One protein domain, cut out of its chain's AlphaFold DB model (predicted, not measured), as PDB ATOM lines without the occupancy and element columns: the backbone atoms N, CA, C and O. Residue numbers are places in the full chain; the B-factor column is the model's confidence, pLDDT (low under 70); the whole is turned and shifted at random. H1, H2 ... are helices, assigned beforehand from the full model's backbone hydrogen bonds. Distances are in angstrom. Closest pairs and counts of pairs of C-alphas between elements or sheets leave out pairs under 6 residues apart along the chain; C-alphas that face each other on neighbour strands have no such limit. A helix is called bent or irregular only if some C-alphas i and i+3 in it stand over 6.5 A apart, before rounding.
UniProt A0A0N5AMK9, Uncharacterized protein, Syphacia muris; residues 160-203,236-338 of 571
ATOM      1  N   LYS A 160     207.636 184.557 121.877       88.69
ATOM      2  CA  LYS A 160     207.104 185.902 122.162       88.69
ATOM      3  C   LYS A 160     208.163 186.963 121.901       88.69
ATOM      4  O   LYS A 160     207.938 187.880 121.113       88.69
ATOM      5  N   ASP A 161     209.326 186.783 122.513       89.12
ATOM      6  CA  ASP A 161     210.433 187.724 122.388       89.12
ATOM      7  C   ASP A 161     211.087 187.623 121.001       89.12
ATOM      8  O   ASP A 161     211.456 188.645 120.422       89.12
ATOM      9  N   ALA A 162     211.105 186.430 120.390       90.94
ATOM     10  CA  ALA A 162     211.522 186.261 118.994       90.94
ATOM     11  C   ALA A 162     210.652 187.077 118.019       90.94
ATOM     12  O   ALA A 162     211.176 187.775 117.152       90.94
ATOM     13  N   ALA A 163     209.322 187.034 118.167       90.44
ATOM     14  CA  ALA A 163     208.409 187.823 117.338       90.44
ATOM     15  C   ALA A 163     208.555 189.333 117.588       90.44
ATOM     16  O   ALA A 163     208.470 190.133 116.654       90.44
ATOM     17  N   LYS A 164     208.840 189.731 118.831       90.25
ATOM     18  CA  LYS A 164     209.129 191.123 119.187       90.25
ATOM     19  C   LYS A 164     210.406 191.627 118.505       90.25
ATOM     20  O   LYS A 164     210.389 192.701 117.906       90.25
ATOM     21  N   ILE A 165     211.475 190.834 118.488       92.25
ATOM     22  CA  ILE A 165     212.713 191.170 117.765       92.25
ATOM     23  C   ILE A 165     212.474 191.225 116.258       92.25
ATOM     24  O   ILE A 165     212.877 192.197 115.624       92.25
ATOM     25  N   ALA A 166     211.740 190.263 115.690       92.56
ATOM     26  CA  ALA A 166     211.346 190.304 114.281       92.56
ATOM     27  C   ALA A 166     210.575 191.594 113.939       92.56
ATOM     28  O   ALA A 166     210.798 192.196 112.888       92.56
ATOM     29  N   SER A 167     209.721 192.075 114.851       90.81
ATOM     30  CA  SER A 167     209.031 193.361 114.689       90.81
ATOM     31  C   SER A 167     209.955 194.571 114.736       90.81
ATOM     32  O   SER A 167     209.781 195.490 113.939       90.81
ATOM     33  N   SER A 168     210.978 194.550 115.588       90.31
ATOM     34  CA  SER A 168     212.001 195.598 115.614       90.31
ATOM     35  C   SER A 168     212.844 195.612 114.340       90.31
ATOM     36  O   SER A 168     213.183 196.684 113.854       90.31
ATOM     37  N   ILE A 169     213.173 194.441 113.794       92.62
ATOM     38  CA  ILE A 169     213.945 194.307 112.552       92.62
ATOM     39  C   ILE A 169     213.138 194.831 111.359       92.62
ATOM     40  O   ILE A 169     213.679 195.545 110.520       92.62
ATOM     41  N   MET A 170     211.828 194.561 111.325       92.25
ATOM     42  CA  MET A 170     210.929 195.164 110.336       92.25
ATOM     43  C   MET A 170     210.841 196.686 110.479       92.25
ATOM     44  O   MET A 170     210.889 197.371 109.465       92.25
ATOM     45  N   LYS A 171     210.773 197.225 111.707       90.06
ATOM     46  CA  LYS A 171     210.805 198.683 111.940       90.06
ATOM     47  C   LYS A 171     212.124 199.337 111.500       90.06
ATOM     48  O   LYS A 171     212.158 200.537 111.263       90.06
ATOM     49  N   GLN A 172     213.206 198.562 111.417       90.56
ATOM     50  CA  GLN A 172     214.501 198.995 110.876       90.56
ATOM     51  C   GLN A 172     214.602 198.808 109.351       90.56
ATOM     52  O   GLN A 172     215.626 199.150 108.773       90.56
ATOM     53  N   GLU A 173     213.569 198.256 108.707       91.25
ATOM     54  CA  GLU A 173     213.490 198.007 107.261       91.25
ATOM     55  C   GLU A 173     214.647 197.165 106.686       91.25
ATOM     56  O   GLU A 173     215.038 197.300 105.526       91.25
ATOM     57  N   MET A 174     215.192 196.243 107.486       90.00
ATOM     58  CA  MET A 174     216.278 195.359 107.049       90.00
ATOM     59  C   MET A 174     215.752 194.184 106.212       90.00
ATOM     60  O   MET A 174     215.553 193.088 106.738       90.00
ATOM     61  N   PHE A 175     215.556 194.403 104.908       89.06
ATOM     62  CA  PHE A 175     215.013 193.394 103.983       89.06
ATOM     63  C   PHE A 175     216.005 192.851 102.950       89.06
ATOM     64  O   PHE A 175     215.623 192.027 102.122       89.06
ATOM     65  N   GLU A 176     217.265 193.286 102.982       87.19
ATOM     66  CA  GLU A 176     218.265 192.927 101.966       87.19
ATOM     67  C   GLU A 176     218.576 191.424 101.944       87.19
ATOM     68  O   GLU A 176     218.718 190.829 100.877       87.19
ATOM     69  N   ASN A 177     218.641 190.798 103.122       88.56
ATOM     70  CA  ASN A 177     219.103 189.424 103.279       88.56
ATOM     71  C   ASN A 177     217.947 188.426 103.408       88.56
ATOM     72  O   ASN A 177     217.099 188.524 104.301       88.56
ATOM     73  N   SER A 178     217.970 187.401 102.554       89.31
ATOM     74  CA  SER A 178     216.924 186.376 102.473       89.31
ATOM     75  C   SER A 178     216.827 185.547 103.759       89.31
ATOM     76  O   SER A 178     215.726 185.314 104.263       89.31
ATOM     77  N   LEU A 179     217.970 185.172 104.354       90.69
ATOM     78  CA  LEU A 179     218.002 184.411 105.612       90.69
ATOM     79  C   LEU A 179     217.332 185.166 106.764       90.69
ATOM     80  O   LEU A 179     216.546 184.585 107.510       90.69
ATOM     81  N   LEU A 180     217.623 186.458 106.911       91.56
ATOM     82  CA  LEU A 180     217.052 187.268 107.982       91.56
ATOM     83  C   LEU A 180     215.531 187.379 107.830       91.56
ATOM     84  O   LEU A 180     214.791 187.142 108.785       91.56
ATOM     85  N   ASN A 181     215.069 187.663 106.610       91.38
ATOM     86  CA  ASN A 181     213.647 187.707 106.282       91.38
ATOM     87  C   ASN A 181     212.961 186.365 106.579       91.38
ATOM     88  O   ASN A 181     211.880 186.340 107.172       91.38
ATOM     89  N   PHE A 182     213.602 185.246 106.235       90.00
ATOM     90  CA  PHE A 182     213.111 183.908 106.554       90.00
ATOM     91  C   PHE A 182     212.969 183.691 108.063       90.00
ATOM     92  O   PHE A 182     211.914 183.243 108.513       90.00
ATOM     93  N   LEU A 183     213.988 184.039 108.853       90.06
ATOM     94  CA  LEU A 183     213.958 183.902 110.311       90.06
ATOM     95  C   LEU A 183     212.854 184.757 110.942       90.06
ATOM     96  O   LEU A 183     212.137 184.280 111.824       90.06
ATOM     97  N   CYS A 184     212.667 185.988 110.459       91.69
ATOM     98  CA  CYS A 184     211.593 186.878 110.895       91.69
ATOM     99  C   CYS A 184     210.204 186.280 110.620       91.69
ATOM    100  O   CYS A 184     209.342 186.276 111.507       91.69
ATOM    101  N   VAL A 185     209.989 185.736 109.416       90.38
ATOM    102  CA  VAL A 185     208.735 185.062 109.045       90.38
ATOM    103  C   VAL A 185     208.535 183.798 109.874       90.38
ATOM    104  O   VAL A 185     207.452 183.587 110.416       90.38
ATOM    105  N   TYR A 186     209.575 182.982 110.039       90.06
ATOM    106  CA  TYR A 186     209.520 181.754 110.825       90.06
ATOM    107  C   TYR A 186     209.153 182.027 112.289       90.06
ATOM    108  O   TYR A 186     208.240 181.390 112.819       90.06
ATOM    109  N   ALA A 187     209.793 183.011 112.927       90.12
ATOM    110  CA  ALA A 187     209.481 183.420 114.297       90.12
ATOM    111  C   ALA A 187     208.037 183.937 114.428       90.12
ATOM    112  O   ALA A 187     207.315 183.546 115.347       90.12
ATOM    113  N   SER A 188     207.590 184.750 113.468       89.38
ATOM    114  CA  SER A 188     206.233 185.311 113.432       89.38
ATOM    115  C   SER A 188     205.154 184.237 113.208       89.38
ATOM    116  O   SER A 188     204.088 184.287 113.821       89.38
ATOM    117  N   LEU A 189     205.432 183.223 112.381       86.62
ATOM    118  CA  LEU A 189     204.547 182.070 112.182       86.62
ATOM    119  C   LEU A 189     204.515 181.152 113.410       86.62
ATOM    120  O   LEU A 189     203.454 180.693 113.814       86.62
ATOM    121  N   LYS A 190     205.656 180.916 114.064       84.56
ATOM    122  CA  LYS A 190     205.680 180.167 115.328       84.56
ATOM    123  C   LYS A 190     204.893 180.860 116.430       84.56
ATOM    124  O   LYS A 190     204.224 180.192 117.212       84.56
ATOM    125  N   TRP A 191     204.923 182.185 116.458       86.06
ATOM    126  CA  TRP A 191     204.088 182.969 117.354       86.06
ATOM    127  C   TRP A 191     202.596 182.882 117.004       86.06
ATOM    128  O   TRP A 191     201.760 182.808 117.903       86.06
ATOM    129  N   SER A 192     202.239 182.839 115.717       81.25
ATOM    130  CA  SER A 192     200.840 182.715 115.288       81.25
ATOM    131  C   SER A 192     200.234 181.340 115.602       81.25
ATOM    132  O   SER A 192     199.035 181.262 115.873       81.25
ATOM    133  N   GLU A 193     201.067 180.293 115.628       80.62
ATOM    134  CA  GLU A 193     200.729 178.922 116.035       80.62
ATOM    135  C   GLU A 193     200.524 178.769 117.563       80.62
ATOM    136  O   GLU A 193     199.982 177.752 118.004       80.62
ATOM    137  N   LEU A 194     200.928 179.748 118.387       80.38
ATOM    138  CA  LEU A 194     200.743 179.693 119.843       80.38
ATOM    139  C   LEU A 194     199.280 179.926 120.276       80.38
ATOM    140  O   LEU A 194     198.538 180.663 119.618       80.38
ATOM    141  N   PRO A 195     198.866 179.378 121.440       72.06
ATOM    142  CA  PRO A 195     197.565 179.674 122.036       72.06
ATOM    143  C   PRO A 195     197.350 181.177 122.264       72.06
ATOM    144  O   PRO A 195     198.278 181.896 122.631       72.06
ATOM    145  N   VAL A 196     196.103 181.643 122.112       64.94
ATOM    146  CA  VAL A 196     195.744 183.077 122.122       64.94
ATOM    147  C   VAL A 196     196.228 183.816 123.371       64.94
ATOM    148  O   VAL A 196     196.750 184.919 123.257       64.94
ATOM    149  N   GLU A 197     196.143 183.182 124.539       63.94
ATOM    150  CA  GLU A 197     196.568 183.739 125.831       63.94
ATOM    151  C   GLU A 197     198.083 183.991 125.914       63.94
ATOM    152  O   GLU A 197     198.547 184.851 126.657       63.94
ATOM    153  N   GLN A 198     198.878 183.260 125.130       66.25
ATOM    154  CA  GLN A 198     200.334 183.399 125.098       66.25
ATOM    155  C   GLN A 198     200.804 184.397 124.027       66.25
ATOM    156  O   GLN A 198     201.969 184.792 124.050       66.25
ATOM    157  N   ARG A 199     199.914 184.871 123.146       66.94
ATOM    158  CA  ARG A 199     200.200 185.834 122.066       66.94
ATOM    159  C   ARG A 199     200.205 187.294 122.543       66.94
ATOM    160  O   ARG A 199     199.738 188.188 121.847       66.94
ATOM    161  N   GLN A 200     200.737 187.550 123.732       68.75
ATOM    162  CA  GLN A 200     200.968 188.905 124.232       68.75
ATOM    163  C   GLN A 200     202.466 189.169 124.292       68.75
ATOM    164  O   GLN A 200     203.229 188.329 124.774       68.75
ATOM    165  N   PHE A 201     202.886 190.328 123.784       69.44
ATOM    166  CA  PHE A 201     204.244 190.802 124.005       69.44
ATOM    167  C   PHE A 201     204.415 191.125 125.484       69.44
ATOM    168  O   PHE A 201     203.538 191.720 126.106       69.44
ATOM    169  N   SER A 202     205.546 190.701 126.039       56.94
ATOM    170  CA  SER A 202     206.004 191.129 127.350       56.94
ATOM    171  C   SER A 202     206.083 192.661 127.333       56.94
ATOM    172  O   SER A 202     206.915 193.256 126.636       56.94
ATOM    173  N   LEU A 203     205.164 193.314 128.053       52.47
ATOM    174  CA  LEU A 203     205.385 194.679 128.501       52.47
ATOM    175  C   LEU A 203     206.504 194.588 129.530       52.47
ATOM    176  O   LEU A 203     206.279 194.282 130.697       52.47
ATOM    177  N   ASP A 236     204.316 204.464 115.248       78.00
ATOM    178  CA  ASP A 236     203.271 204.633 116.268       78.00
ATOM    179  C   ASP A 236     202.587 203.310 116.677       78.00
ATOM    180  O   ASP A 236     201.800 203.256 117.625       78.00
ATOM    181  N   LEU A 237     202.869 202.209 115.971       81.06
ATOM    182  CA  LEU A 237     202.323 200.890 116.291       81.06
ATOM    183  C   LEU A 237     202.969 200.309 117.557       81.06
ATOM    184  O   LEU A 237     204.149 199.931 117.559       81.06
ATOM    185  N   VAL A 238     202.147 200.171 118.599       76.94
ATOM    186  CA  VAL A 238     202.493 199.530 119.881       76.94
ATOM    187  C   VAL A 238     201.853 198.140 120.014       76.94
ATOM    188  O   VAL A 238     202.426 197.253 120.645       76.94
ATOM    189  N   ASP A 239     200.700 197.913 119.373       82.69
ATOM    190  CA  ASP A 239     199.964 196.646 119.446       82.69
ATOM    191  C   ASP A 239     200.771 195.479 118.861       82.69
ATOM    192  O   ASP A 239     201.058 195.437 117.662       82.69
ATOM    193  N   GLY A 240     201.078 194.480 119.693       80.69
ATOM    194  CA  GLY A 240     201.915 193.352 119.283       80.69
ATOM    195  C   GLY A 240     201.337 192.519 118.137       80.69
ATOM    196  O   GLY A 240     202.061 192.128 117.228       80.69
ATOM    197  N   THR A 241     200.018 192.318 118.114       83.94
ATOM    198  CA  THR A 241     199.324 191.619 117.019       83.94
ATOM    199  C   THR A 241     199.485 192.360 115.694       83.94
ATOM    200  O   THR A 241     199.890 191.758 114.703       83.94
ATOM    201  N   ARG A 242     199.256 193.678 115.678       86.62
ATOM    202  CA  ARG A 242     199.410 194.501 114.469       86.62
ATOM    203  C   ARG A 242     200.856 194.556 113.994       86.62
ATOM    204  O   ARG A 242     201.091 194.525 112.788       86.62
ATOM    205  N   LEU A 243     201.810 194.591 114.924       87.69
ATOM    206  CA  LEU A 243     203.237 194.532 114.614       87.69
ATOM    207  C   LEU A 243     203.607 193.223 113.914       87.69
ATOM    208  O   LEU A 243     204.222 193.278 112.854       87.69
ATOM    209  N   VAL A 244     203.171 192.072 114.436       87.62
ATOM    210  CA  VAL A 244     203.388 190.768 113.778       87.62
ATOM    211  C   VAL A 244     202.644 190.675 112.439       87.62
ATOM    212  O   VAL A 244     203.131 190.085 111.478       87.62
ATOM    213  N   GLY A 245     201.462 191.280 112.330       87.75
ATOM    214  CA  GLY A 245     200.750 191.357 111.054       87.75
ATOM    215  C   GLY A 245     201.550 192.107 109.992       87.75
ATOM    216  O   GLY A 245     201.713 191.631 108.867       87.75
ATOM    217  N   LYS A 246     202.110 193.257 110.376       88.62
ATOM    218  CA  LYS A 246     202.941 194.079 109.499       88.62
ATOM    219  C   LYS A 246     204.265 193.401 109.144       88.62
ATOM    220  O   LYS A 246     204.646 193.459 107.977       88.62
ATOM    221  N   THR A 247     204.927 192.731 110.098       89.25
ATOM    222  CA  THR A 247     206.160 191.974 109.814       89.25
ATOM    223  C   THR A 247     205.923 190.966 108.714       89.25
ATOM    224  O   THR A 247     206.600 191.033 107.697       89.25
ATOM    225  N   LEU A 248     204.910 190.109 108.867       89.62
ATOM    226  CA  LEU A 248     204.578 189.080 107.888       89.62
ATOM    227  C   LEU A 248     204.284 189.668 106.506       89.62
ATOM    228  O   LEU A 248     204.748 189.126 105.509       89.62
ATOM    229  N   LEU A 249     203.538 190.773 106.426       89.44
ATOM    230  CA  LEU A 249     203.228 191.402 105.141       89.44
ATOM    231  C   LEU A 249     204.482 191.913 104.428       89.44
ATOM    232  O   LEU A 249     204.648 191.624 103.249       89.44
ATOM    233  N   TRP A 250     205.344 192.646 105.135       90.00
ATOM    234  CA  TRP A 250     206.500 193.316 104.537       90.00
ATOM    235  C   TRP A 250     207.628 192.328 104.229       90.00
ATOM    236  O   TRP A 250     208.118 192.280 103.105       90.00
ATOM    237  N   THR A 251     207.995 191.459 105.176       86.56
ATOM    238  CA  THR A 251     209.109 190.520 104.966       86.56
ATOM    239  C   THR A 251     208.795 189.482 103.891       86.56
ATOM    240  O   THR A 251     209.699 189.046 103.186       86.56
ATOM    241  N   CYS A 252     207.527 189.084 103.723       85.12
ATOM    242  CA  CYS A 252     207.149 188.095 102.707       85.12
ATOM    243  C   CYS A 252     207.244 188.601 101.266       85.12
ATOM    244  O   CYS A 252     207.262 187.776 100.358       85.12
ATOM    245  N   GLU A 253     207.298 189.913 101.032       85.50
ATOM    246  CA  GLU A 253     207.493 190.465  99.682       85.50
ATOM    247  C   GLU A 253     208.916 190.275  99.174       85.50
ATOM    248  O   GLU A 253     209.137 190.185  97.969       85.50
ATOM    249  N   HIS A 254     209.858 190.135 100.099       84.31
ATOM    250  CA  HIS A 254     211.277 189.995  99.812       84.31
ATOM    251  C   HIS A 254     211.750 188.533  99.825       84.31
ATOM    252  O   HIS A 254     212.949 188.273  99.749       84.31
ATOM    253  N   LEU A 255     210.827 187.564  99.911       82.06
ATOM    254  CA  LEU A 255     211.144 186.136  99.899       82.06
ATOM    255  C   LEU A 255     210.738 185.468  98.581       82.06
ATOM    256  O   LEU A 255     209.580 185.514  98.166       82.06
ATOM    257  N   ASN A 256     211.681 184.743  97.977       79.38
ATOM    258  CA  ASN A 256     211.453 183.930  96.782       79.38
ATOM    259  C   ASN A 256     210.851 182.563  97.153       79.38
ATOM    260  O   ASN A 256     211.510 181.530  97.041       79.38
ATOM    261  N   LEU A 257     209.607 182.565  97.633       79.00
ATOM    262  CA  LEU A 257     208.861 181.364  98.033       79.00
ATOM    263  C   LEU A 257     207.816 180.949  96.994       79.00
ATOM    264  O   LEU A 257     207.477 181.717  96.088       79.00
ATOM    265  N   LYS A 258     207.237 179.747  97.152       81.19
ATOM    266  CA  LYS A 258     206.084 179.356  96.332       81.19
ATOM    267  C   LYS A 258     204.938 180.365  96.493       81.19
ATOM    268  O   LYS A 258     204.608 180.752  97.619       81.19
ATOM    269  N   PRO A 259     204.252 180.739  95.398       81.50
ATOM    270  CA  PRO A 259     203.218 181.771  95.434       81.50
ATOM    271  C   PRO A 259     202.048 181.418  96.367       81.50
ATOM    272  O   PRO A 259     201.495 182.311  97.005       81.50
ATOM    273  N   SER A 260     201.699 180.134  96.515       81.31
ATOM    274  CA  SER A 260     200.675 179.675  97.473       81.31
ATOM    275  C   SER A 260     201.069 179.920  98.934       81.31
ATOM    276  O   SER A 260     200.240 180.336  99.749       81.31
ATOM    277  N   LEU A 261     202.346 179.711  99.272       81.25
ATOM    278  CA  LEU A 261     202.859 179.915 100.625       81.25
ATOM    279  C   LEU A 261     202.900 181.409 100.963       81.25
ATOM    280  O   LEU A 261     202.400 181.810 102.012       81.25
ATOM    281  N   VAL A 262     203.390 182.242 100.039       84.00
ATOM    282  CA  VAL A 262     203.390 183.707 100.195       84.00
ATOM    283  C   VAL A 262     201.974 184.237 100.407       84.00
ATOM    284  O   VAL A 262     201.745 185.009 101.333       84.00
ATOM    285  N   ARG A 263     200.998 183.790  99.605       82.62
ATOM    286  CA  ARG A 263     199.585 184.175  99.771       82.62
ATOM    287  C   ARG A 263     199.034 183.778 101.136       82.62
ATOM    288  O   ARG A 263     198.374 184.588 101.780       82.62
ATOM    289  N   SER A 264     199.343 182.566 101.593       82.94
ATOM    290  CA  SER A 264     198.893 182.057 102.892       82.94
ATOM    291  C   SER A 264     199.463 182.869 104.058       82.94
ATOM    292  O   SER A 264     198.748 183.173 105.012       82.94
ATOM    293  N   ILE A 265     200.730 183.281 103.969       84.88
ATOM    294  CA  ILE A 265     201.360 184.115 104.996       84.88
ATOM    295  C   ILE A 265     200.836 185.556 104.935       84.88
ATOM    296  O   ILE A 265     200.509 186.131 105.974       84.88
ATOM    297  N   LYS A 266     200.671 186.125 103.732       85.94
ATOM    298  CA  LYS A 266     200.073 187.456 103.549       85.94
ATOM    299  C   LYS A 266     198.642 187.521 104.079       85.94
ATOM    300  O   LYS A 266     198.253 188.541 104.637       85.94
ATOM    301  N   LEU A 267     197.876 186.438 103.963       84.38
ATOM    302  CA  LEU A 267     196.528 186.344 104.517       84.38
ATOM    303  C   LEU A 267     196.535 186.437 106.053       84.38
ATOM    304  O   LEU A 267     195.767 187.216 106.617       84.38
ATOM    305  N   ILE A 268     197.448 185.725 106.724       83.19
ATOM    306  CA  ILE A 268     197.638 185.828 108.183       83.19
ATOM    307  C   ILE A 268     198.086 187.246 108.568       83.19
ATOM    308  O   ILE A 268     197.556 187.835 109.510       83.19
ATOM    309  N   GLY A 269     199.032 187.818 107.817       84.50
ATOM    310  CA  GLY A 269     199.525 189.176 108.044       84.50
ATOM    311  C   GLY A 269     198.428 190.240 107.922       84.50
ATOM    312  O   GLY A 269     198.284 191.089 108.803       84.50
ATOM    313  N   ALA A 270     197.594 190.154 106.881       84.88
ATOM    314  CA  ALA A 270     196.468 191.061 106.651       84.88
ATOM    315  C   ALA A 270     195.413 190.977 107.762       84.88
ATOM    316  O   ALA A 270     194.874 192.005 108.182       84.88
ATOM    317  N   LEU A 271     195.162 189.769 108.277       82.69
ATOM    318  CA  LEU A 271     194.250 189.547 109.394       82.69
ATOM    319  C   LEU A 271     194.753 190.206 110.680       82.69
ATOM    320  O   LEU A 271     194.011 190.961 111.306       82.69
ATOM    321  N   TYR A 272     196.017 189.988 111.042       82.31
ATOM    322  CA  TYR A 272     196.594 190.578 112.252       82.31
ATOM    323  C   TYR A 272     196.776 192.095 112.169       82.31
ATOM    324  O   TYR A 272     196.607 192.790 113.171       82.31
ATOM    325  N   PHE A 273     197.076 192.626 110.984       82.19
ATOM    326  CA  PHE A 273     197.144 194.070 110.769       82.19
ATOM    327  C   PHE A 273     195.747 194.725 110.756       82.19
ATOM    328  O   PHE A 273     195.613 195.910 111.056       82.19
ATOM    329  N   GLY A 274     194.691 193.954 110.473       78.44
ATOM    330  CA  GLY A 274     193.307 194.426 110.441       78.44
ATOM    331  C   GLY A 274     192.896 195.069 109.115       78.44
ATOM    332  O   GLY A 274     191.917 195.815 109.087       78.44
ATOM    333  N   ASN A 275     193.617 194.794 108.023       80.69
ATOM    334  CA  ASN A 275     193.318 195.348 106.702       80.69
ATOM    335  C   ASN A 275     192.474 194.367 105.874       80.69
ATOM    336  O   ASN A 275     192.976 193.404 105.288       80.69
ATOM    337  N   VAL A 276     191.165 194.625 105.850       76.50
ATOM    338  CA  VAL A 276     190.151 193.747 105.245       76.50
ATOM    339  C   VAL A 276     190.226 193.750 103.710       76.50
ATOM    340  O   VAL A 276     189.933 192.736 103.079       76.50
ATOM    341  N   ASP A 277     190.680 194.843 103.097       79.75
ATOM    342  CA  ASP A 277     190.700 194.988 101.636       79.75
ATOM    343  C   ASP A 277     191.760 194.099 100.980       79.75
ATOM    344  O   ASP A 277     191.514 193.466  99.952       79.75
ATOM    345  N   ILE A 278     192.941 194.009 101.600       79.25
ATOM    346  CA  ILE A 278     194.018 193.115 101.149       79.25
ATOM    347  C   ILE A 278     193.584 191.656 101.312       79.25
ATOM    348  O   ILE A 278     193.836 190.831 100.437       79.25
ATOM    349  N   MET A 279     192.879 191.347 102.401       76.00
ATOM    350  CA  MET A 279     192.375 190.002 102.664       76.00
ATOM    351  C   MET A 279     191.383 189.541 101.589       76.00
ATOM    352  O   MET A 279     191.530 188.437 101.069       76.00
ATOM    353  N   LYS A 280     190.417 190.390 101.208       76.75
ATOM    354  CA  LYS A 280     189.432 190.078 100.157       76.75
ATOM    355  C   LYS A 280     190.103 189.785  98.813       76.75
ATOM    356  O   LYS A 280     189.811 188.758  98.209       76.75
ATOM    357  N   LYS A 281     191.086 190.600  98.411       81.75
ATOM    358  CA  LYS A 281     191.868 190.373  97.179       81.75
ATOM    359  C   LYS A 281     192.580 189.016  97.177       81.75
ATOM    360  O   LYS A 281     192.535 188.294  96.188       81.75
ATOM    361  N   ILE A 282     193.207 188.639  98.294       77.31
ATOM    362  CA  ILE A 282     193.921 187.355  98.402       77.31
ATOM    363  C   ILE A 282     192.945 186.167  98.352       77.31
ATOM    364  O   ILE A 282     193.258 185.131  97.764       77.31
ATOM    365  N   LEU A 283     191.757 186.315  98.946       71.50
ATOM    366  CA  LEU A 283     190.715 185.287  98.939       71.50
ATOM    367  C   LEU A 283     190.098 185.081  97.546       71.50
ATOM    368  O   LEU A 283     189.782 183.946  97.192       71.50
ATOM    369  N   GLU A 284     189.978 186.140  96.742       74.69
ATOM    370  CA  GLU A 284     189.484 186.080  95.358       74.69
ATOM    371  C   GLU A 284     190.443 185.337  94.411       74.69
ATOM    372  O   GLU A 284     189.998 184.615  93.517       74.69
ATOM    373  N   GLU A 285     191.759 185.444  94.623       69.06
ATOM    374  CA  GLU A 285     192.766 184.755  93.799       69.06
ATOM    375  C   GLU A 285     192.828 183.234  94.043       69.06
ATOM    376  O   GLU A 285     193.291 182.485  93.179       69.06
ATOM    377  N   GLY A 286     192.340 182.766  95.200       63.78
ATOM    378  CA  GLY A 286     192.130 181.357  95.535       63.78
ATOM    379  C   GLY A 286     193.355 180.460  95.330       63.78
ATOM    380  O   GLY A 286     193.446 179.763  94.319       63.78
ATOM    381  N   SER A 287     194.276 180.438  96.296       65.50
ATOM    382  CA  SER A 287     195.340 179.425  96.426       65.50
ATOM    383  C   SER A 287     195.983 179.534  97.810       65.50
ATOM    384  O   SER A 287     197.025 180.175  97.962       65.50
ATOM    385  N   VAL A 288     195.313 178.995  98.830       71.81
ATOM    386  CA  VAL A 288     195.714 179.145 100.235       71.81
ATOM    387  C   VAL A 288     195.748 177.783 100.939       71.81
ATOM    388  O   VAL A 288     194.887 176.932 100.692       71.81
ATOM    389  N   PHE A 289     196.730 177.585 101.826       71.06
ATOM    390  CA  PHE A 289     196.871 176.374 102.642       71.06
ATOM    391  C   PHE A 289     195.825 176.306 103.775       71.06
ATOM    392  O   PHE A 289     195.568 177.334 104.419       71.06
ATOM    393  N   PRO A 290     195.302 175.110 104.120       69.38
ATOM    394  CA  PRO A 290     194.298 174.925 105.177       69.38
ATOM    395  C   PRO A 290     194.728 175.490 106.539       69.38
ATOM    396  O   PRO A 290     193.962 176.190 107.199       69.38
ATOM    397  N   ALA A 291     195.997 175.286 106.909       70.62
ATOM    398  CA  ALA A 291     196.556 175.735 108.184       70.62
ATOM    399  C   ALA A 291     196.445 177.258 108.402       70.62
ATOM    400  O   ALA A 291     196.251 177.714 109.528       70.62
ATOM    401  N   SER A 292     196.528 178.063 107.337       68.62
ATOM    402  CA  SER A 292     196.376 179.521 107.449       68.62
ATOM    403  C   SER A 292     194.930 179.931 107.723       68.62
ATOM    404  O   SER A 292     194.679 180.831 108.526       68.62
ATOM    405  N   VAL A 293     193.974 179.222 107.121       70.12
ATOM    406  CA  VAL A 293     192.540 179.440 107.315       70.12
ATOM    407  C   VAL A 293     192.128 179.057 108.736       70.12
ATOM    408  O   VAL A 293     191.331 179.763 109.350       70.12
ATOM    409  N   ASP A 294     192.708 177.998 109.298       71.31
ATOM    410  CA  ASP A 294     192.433 177.578 110.675       71.31
ATOM    411  C   ASP A 294     192.951 178.580 111.712       71.31
ATOM    412  O   ASP A 294     192.236 178.911 112.660       71.31
ATOM    413  N   ILE A 295     194.149 179.140 111.504       71.62
ATOM    414  CA  ILE A 295     194.689 180.222 112.349       71.62
ATOM    415  C   ILE A 295     193.777 181.456 112.289       71.62
ATOM    416  O   ILE A 295     193.484 182.069 113.320       71.62
ATOM    417  N   CYS A 296     193.277 181.790 111.098       69.94
ATOM    418  CA  CYS A 296     192.356 182.908 110.904       69.94
ATOM    419  C   CYS A 296     191.012 182.675 111.602       69.94
ATOM    420  O   CYS A 296     190.522 183.564 112.295       69.94
ATOM    421  N   LYS A 297     190.450 181.465 111.499       70.25
ATOM    422  CA  LYS A 297     189.229 181.062 112.218       70.25
ATOM    423  C   LYS A 297     189.408 181.155 113.732       70.25
ATOM    424  O   LYS A 297     188.529 181.670 114.419       70.25
ATOM    425  N   LEU A 298     190.551 180.698 114.249       72.56
ATOM    426  CA  LEU A 298     190.858 180.750 115.679       72.56
ATOM    427  C   LEU A 298     190.913 182.199 116.187       72.56
ATOM    428  O   LEU A 298     190.328 182.510 117.222       72.56
ATOM    429  N   PHE A 299     191.569 183.097 115.448       69.44
ATOM    430  CA  PHE A 299     191.664 184.510 115.820       69.44
ATOM    431  C   PHE A 299     190.313 185.237 115.723       69.44
ATOM    432  O   PHE A 299     189.924 185.923 116.662       69.44
ATOM    433  N   LEU A 300     189.546 185.014 114.650       67.00
ATOM    434  CA  LEU A 300     188.216 185.613 114.473       67.00
ATOM    435  C   LEU A 300     187.196 185.128 115.511       67.00
ATOM    436  O   LEU A 300     186.278 185.864 115.852       67.00
ATOM    437  N   SER A 301     187.351 183.906 116.034       60.94
ATOM    438  CA  SER A 301     186.506 183.400 117.124       60.94
ATOM    439  C   SER A 301     186.825 184.008 118.495       60.94
ATOM    440  O   SER A 301     185.985 183.942 119.393       60.94
ATOM    441  N   ALA A 302     188.025 184.577 118.656       59.28
ATOM    442  CA  ALA A 302     188.476 185.223 119.885       59.28
ATOM    443  C   ALA A 302     188.143 186.727 119.923       59.28
ATOM    444  O   ALA A 302     187.953 187.270 121.010       59.28
ATOM    445  N   ASP A 303     188.041 187.382 118.763       55.53
ATOM    446  CA  ASP A 303     187.715 188.806 118.647       55.53
ATOM    447  C   ASP A 303     186.197 189.080 118.682       55.53
ATOM    448  O   ASP A 303     185.379 188.335 118.145       55.53
ATOM    449  N   GLU A 304     185.803 190.231 119.237       53.84
ATOM    450  CA  GLU A 304     184.404 190.697 119.304       53.84
ATOM    451  C   GLU A 304     183.792 191.065 117.929       53.84
ATOM    452  O   GLU A 304     182.607 191.389 117.835       53.84
ATOM    453  N   ARG A 305     184.558 190.973 116.831       54.53
ATOM    454  CA  ARG A 305     184.135 191.329 115.460       54.53
ATOM    455  C   ARG A 305     183.364 190.195 114.768       54.53
ATOM    456  O   ARG A 305     183.777 189.694 113.721       54.53
ATOM    457  N   ARG A 306     182.228 189.793 115.344       51.88
ATOM    458  CA  ARG A 306     181.387 188.687 114.832       51.88
ATOM    459  C   ARG A 306     180.840 188.919 113.415       51.88
ATOM    460  O   ARG A 306     180.767 187.969 112.647       51.88
ATOM    461  N   GLU A 307     180.533 190.162 113.041       56.06
ATOM    462  CA  GLU A 307     179.938 190.497 111.731       56.06
ATOM    463  C   GLU A 307     180.906 190.269 110.555       56.06
ATOM    464  O   GLU A 307     180.541 189.665 109.549       56.06
ATOM    465  N   LEU A 308     182.178 190.658 110.703       57.97
ATOM    466  CA  LEU A 308     183.214 190.406 109.689       57.97
ATOM    467  C   LEU A 308     183.583 188.919 109.601       57.97
ATOM    468  O   LEU A 308     183.958 188.431 108.534       57.97
ATOM    469  N   ALA A 309     183.473 188.188 110.713       55.16
ATOM    470  CA  ALA A 309     183.741 186.758 110.739       55.16
ATOM    471  C   ALA A 309     182.716 185.979 109.898       55.16
ATOM    472  O   ALA A 309     183.107 185.088 109.150       55.16
ATOM    473  N   GLU A 310     181.428 186.325 109.959       58.25
ATOM    474  CA  GLU A 310     180.379 185.622 109.206       58.25
ATOM    475  C   GLU A 310     180.490 185.830 107.686       58.25
ATOM    476  O   GLU A 310     180.374 184.858 106.933       58.25
ATOM    477  N   GLU A 311     180.813 187.045 107.224       61.59
ATOM    478  CA  GLU A 311     181.046 187.327 105.796       61.59
ATOM    479  C   GLU A 311     182.274 186.585 105.246       61.59
ATOM    480  O   GLU A 311     182.238 186.002 104.158       61.59
ATOM    481  N   LEU A 312     183.372 186.565 106.007       60.34
ATOM    482  CA  LEU A 312     184.630 185.971 105.558       60.34
ATOM    483  C   LEU A 312     184.612 184.434 105.646       60.34
ATOM    484  O   LEU A 312     185.222 183.764 104.808       60.34
ATOM    485  N   MET A 313     183.853 183.846 106.580       56.06
ATOM    486  CA  MET A 313     183.715 182.387 106.747       56.06
ATOM    487  C   MET A 313     183.189 181.671 105.496       56.06
ATOM    488  O   MET A 313     183.628 180.553 105.211       56.06
ATOM    489  N   GLY A 314     182.315 182.313 104.713       59.62
ATOM    490  CA  GLY A 314     181.854 181.785 103.422       59.62
ATOM    491  C   GLY A 314     182.951 181.768 102.351       59.62
ATOM    492  O   GLY A 314     183.061 180.810 101.587       59.62
ATOM    493  N   THR A 315     183.808 182.791 102.327       62.47
ATOM    494  CA  THR A 315     184.913 182.915 101.359       62.47
ATOM    495  C   THR A 315     186.115 182.028 101.688       62.47
ATOM    496  O   THR A 315     186.754 181.498 100.780       62.47
ATOM    497  N   PHE A 316     186.378 181.772 102.974       63.12
ATOM    498  CA  PHE A 316     187.495 180.933 103.419       63.12
ATOM    499  C   PHE A 316     187.397 179.487 102.926       63.12
ATOM    500  O   PHE A 316     188.402 178.917 102.513       63.12
ATOM    501  N   ASN A 317     186.199 178.894 102.925       62.75
ATOM    502  CA  ASN A 317     186.020 177.507 102.480       62.75
ATOM    503  C   ASN A 317     186.200 177.340 100.959       62.75
ATOM    504  O   ASN A 317     186.535 176.249 100.510       62.75
ATOM    505  N   ASN A 318     186.031 178.413 100.178       61.97
ATOM    506  CA  ASN A 318     186.217 178.400  98.723       61.97
ATOM    507  C   ASN A 318     187.679 178.653  98.301       61.97
ATOM    508  O   ASN A 318     188.059 178.320  97.180       61.97
ATOM    509  N   ALA A 319     188.498 179.243  99.179       59.59
ATOM    510  CA  ALA A 319     189.881 179.633  98.884       59.59
ATOM    511  C   ALA A 319     190.921 178.514  99.118       59.59
ATOM    512  O   ALA A 319     192.062 178.630  98.657       59.59
ATOM    513  N   VAL A 320     190.544 177.432  99.811       62.41
ATOM    514  CA  VAL A 320     191.420 176.280 100.078       62.41
ATOM    515  C   VAL A 320     191.524 175.407  98.827       62.41
ATOM    516  O   VAL A 320     190.526 174.852  98.372       62.41
ATOM    517  N   LYS A 321     192.733 175.273  98.270       63.28
ATOM    518  CA  LYS A 321     192.999 174.418  97.093       63.28
ATOM    519  C   LYS A 321     194.092 173.365  97.312       63.28
ATOM    520  O   LYS A 321     194.185 172.439  96.513       63.28
ATOM    521  N   GLU A 322     194.892 173.480  98.370       58.44
ATOM    522  CA  GLU A 322     196.016 172.577  98.664       58.44
ATOM    523  C   GLU A 322     195.674 171.647  99.841       58.44
ATOM    524  O   GLU A 322     195.006 172.057 100.786       58.44
ATOM    525  N   SER A 323     196.091 170.377  99.754       53.34
ATOM    526  CA  SER A 323     195.658 169.276 100.635       53.34
ATOM    527  C   SER A 323     196.636 168.914 101.758       53.34
ATOM    528  O   SER A 323     196.416 167.928 102.459       53.34
ATOM    529  N   ASP A 324     197.730 169.661 101.915       57.34
ATOM    530  CA  ASP A 324     198.735 169.372 102.939       57.34
ATOM    531  C   ASP A 324     198.357 170.029 104.276       57.34
ATOM    532  O   ASP A 324     198.512 171.235 104.461       57.34
ATOM    533  N   ASP A 325     197.926 169.211 105.241       58.69
ATOM    534  CA  ASP A 325     197.562 169.615 106.616       58.69
ATOM    535  C   ASP A 325     198.783 169.903 107.522       58.69
ATOM    536  O   ASP A 325     198.684 169.985 108.750       58.69
ATOM    537  N   SER A 326     199.982 170.003 106.945       69.88
ATOM    538  CA  SER A 326     201.198 170.261 107.714       69.88
ATOM    539  C   SER A 326     201.277 171.721 108.190       69.88
ATOM    540  O   SER A 326     200.713 172.632 107.587       69.88
ATOM    541  N   LEU A 327     201.976 171.955 109.307       71.56
ATOM    542  CA  LEU A 327     202.174 173.302 109.853       71.56
ATOM    543  C   LEU A 327     202.903 174.193 108.835       71.56
ATOM    544  O   LEU A 327     203.927 173.784 108.285       71.56
ATOM    545  N   LEU A 328     202.443 175.437 108.664       73.75
ATOM    546  CA  LEU A 328     203.062 176.420 107.761       73.75
ATOM    547  C   LEU A 328     204.542 176.642 108.075       73.75
ATOM    548  O   LEU A 328     205.357 176.770 107.167       73.75
ATOM    549  N   SER A 329     204.904 176.628 109.359       74.62
ATOM    550  CA  SER A 329     206.299 176.735 109.789       74.62
ATOM    551  C   SER A 329     207.188 175.585 109.291       74.62
ATOM    552  O   SER A 329     208.378 175.798 109.073       74.62
ATOM    553  N   LYS A 330     206.641 174.378 109.088       78.06
ATOM    554  CA  LYS A 330     207.382 173.233 108.527       78.06
ATOM    555  C   LYS A 330     207.535 173.353 107.013       78.06
ATOM    556  O   LYS A 330     208.642 173.191 106.522       78.06
ATOM    557  N   LEU A 331     206.466 173.732 106.308       74.75
ATOM    558  CA  LEU A 331     206.510 173.975 104.860       74.75
ATOM    559  C   LEU A 331     207.517 175.070 104.496       74.75
ATOM    560  O   LEU A 331     208.297 174.914 103.563       74.75
ATOM    561  N   LEU A 332     207.540 176.152 105.280       79.69
ATOM    562  CA  LEU A 332     208.526 177.220 105.133       79.69
ATOM    563  C   LEU A 332     209.952 176.684 105.329       79.69
ATOM    564  O   LEU A 332     210.840 176.979 104.537       79.69
ATOM    565  N   PHE A 333     210.181 175.870 106.360       80.31
ATOM    566  CA  PHE A 333     211.500 175.295 106.618       80.31
ATOM    567  C   PHE A 333     211.976 174.376 105.482       80.31
ATOM    568  O   PHE A 333     213.132 174.469 105.075       80.31
ATOM    569  N   ASP A 334     211.092 173.541 104.936       78.75
ATOM    570  CA  ASP A 334     211.429 172.623 103.845       78.75
ATOM    571  C   ASP A 334     211.806 173.368 102.551       78.75
ATOM    572  O   ASP A 334     212.698 172.928 101.823       78.75
ATOM    573  N   GLU A 335     211.184 174.522 102.280       75.69
ATOM    574  CA  GLU A 335     211.517 175.358 101.117       75.69
ATOM    575  C   GLU A 335     212.851 176.096 101.270       75.69
ATOM    576  O   GLU A 335     213.580 176.248 100.289       75.69
ATOM    577  N   PHE A 336     213.208 176.511 102.489       78.56
ATOM    578  CA  PHE A 336     214.450 177.250 102.729       78.56
ATOM    579  C   PHE A 336     215.662 176.374 103.008       78.56
ATOM    580  O   PHE A 336     216.776 176.798 102.707       78.56
ATOM    581  N   HIS A 337     215.479 175.153 103.515       79.44
ATOM    582  CA  HIS A 337     216.572 174.224 103.810       79.44
ATOM    583  C   HIS A 337     217.661 174.124 102.716       79.44
ATOM    584  O   HIS A 337     218.841 174.114 103.073       79.44
ATOM    585  N   PRO A 338     217.350 174.060 101.402       79.25
ATOM    586  CA  PRO A 338     218.392 174.020 100.371       79.25
ATOM    587  C   PRO A 338     219.201 175.324 100.233       79.25
ATOM    588  O   PRO A 338     220.356 175.267  99.817       79.25
TER     589      PRO A 338
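What this domain is: This is residues 160 to 203 and 236 to 338 of the 571 residues of an uncharacterized protein of Syphacia muris (UniProt A0A0N5AMK9). Two tightly paired helices, H3 and H4, form the middle of an all-helix domain: on one side H1 and H2 pack on H3 in a triangle, and on the other H4 is one corner of a loose four-cornered, up-and-down bundle with H5, H6 and H7, each running against the one before it. H8 covers the side of H2 away from H3. The printed part has 147 residues with eight named helices, H1 to H8 in chain order, and no named strand. It is compact, with a radius of gyration of the C-alphas of 14.4 A, and rounded, spanning 37 by 37 by 25 A.

How they stand to each other: H3, residues 240 to 254, and H4, residues 259 to 273, form a helical hairpin; they touch at Gly 245 and Gly 269, whose C-alphas are 3.9 A apart, at a shallow tilt of 27 degrees. H2, residues 178 to 192, touches H3, with C-alphas 181 and 251 5.5 A apart, opposite ways at a shallow tilt of 34 degrees, only just short of steep. H1, residues 160 to 171, touches H2 at a steep tilt of 45 degrees, C-alphas 166 and 184 being 4.8 A apart, and touches H3 at C-alphas 170 and 247, 5.8 A apart. H8, residues 328 to 338, touches H2 at a shallow tilt of 19 degrees, opposite ways, with C-alphas 186 and 329 6.1 A apart. H5, residues 276 to 285, forms a hairpin with H4, their closest C-alphas, 270 and 279, being 5.8 A apart. H6, residues 290 to 302, touches H4 with residues 292 to 296 alone, the same way, with C-alphas 264 and 292 5.8 A apart. H7, residues 306 to 319, forms a hairpin with H6, C-alphas 300 and 309 being 5.9 A apart, and touches H5 with residues 315 to 319 alone, C-alphas 283 and 319 being 5.7 A apart. H4 and H7 are apart, as are H5 and H6. Every O i to N i+4 pair is within hydrogen-bond range in H1, H2, H4, H5 and H6, against 9 of 11 in H3, 5 of 10 in H7 and 6 of 7 in H8.

Where its parts are: H3 is 21.9 A from first to last C-alpha, H2 20.9 A, H4 20.6 A and H7 20.2 A. H1 begins at C-alpha 160 (207.104, 185.902, 122.162), H4 at C-alpha 259 (203.218, 181.771, 95.434), and H8 ends at C-alpha 338 (218.392, 174.020, 100.371). H8 is irregular, with C-alphas 335 and 338 7.0 A apart.

The domain as a whole: The two C-alphas farthest apart, those of Glu 307 and Pro 338, are 43.4 A apart. Residues 204 to 235 are not printed, and C-alphas 203 and 236 are 15.9 A apart across the cut. Of the links that are printed whole, H1 to H2 and H7 to H8 are short, and the others are tight. Mean pLDDT of the printed part is 77.0; 42 residues are under 70, among them 196 to 203 and 299 to 326.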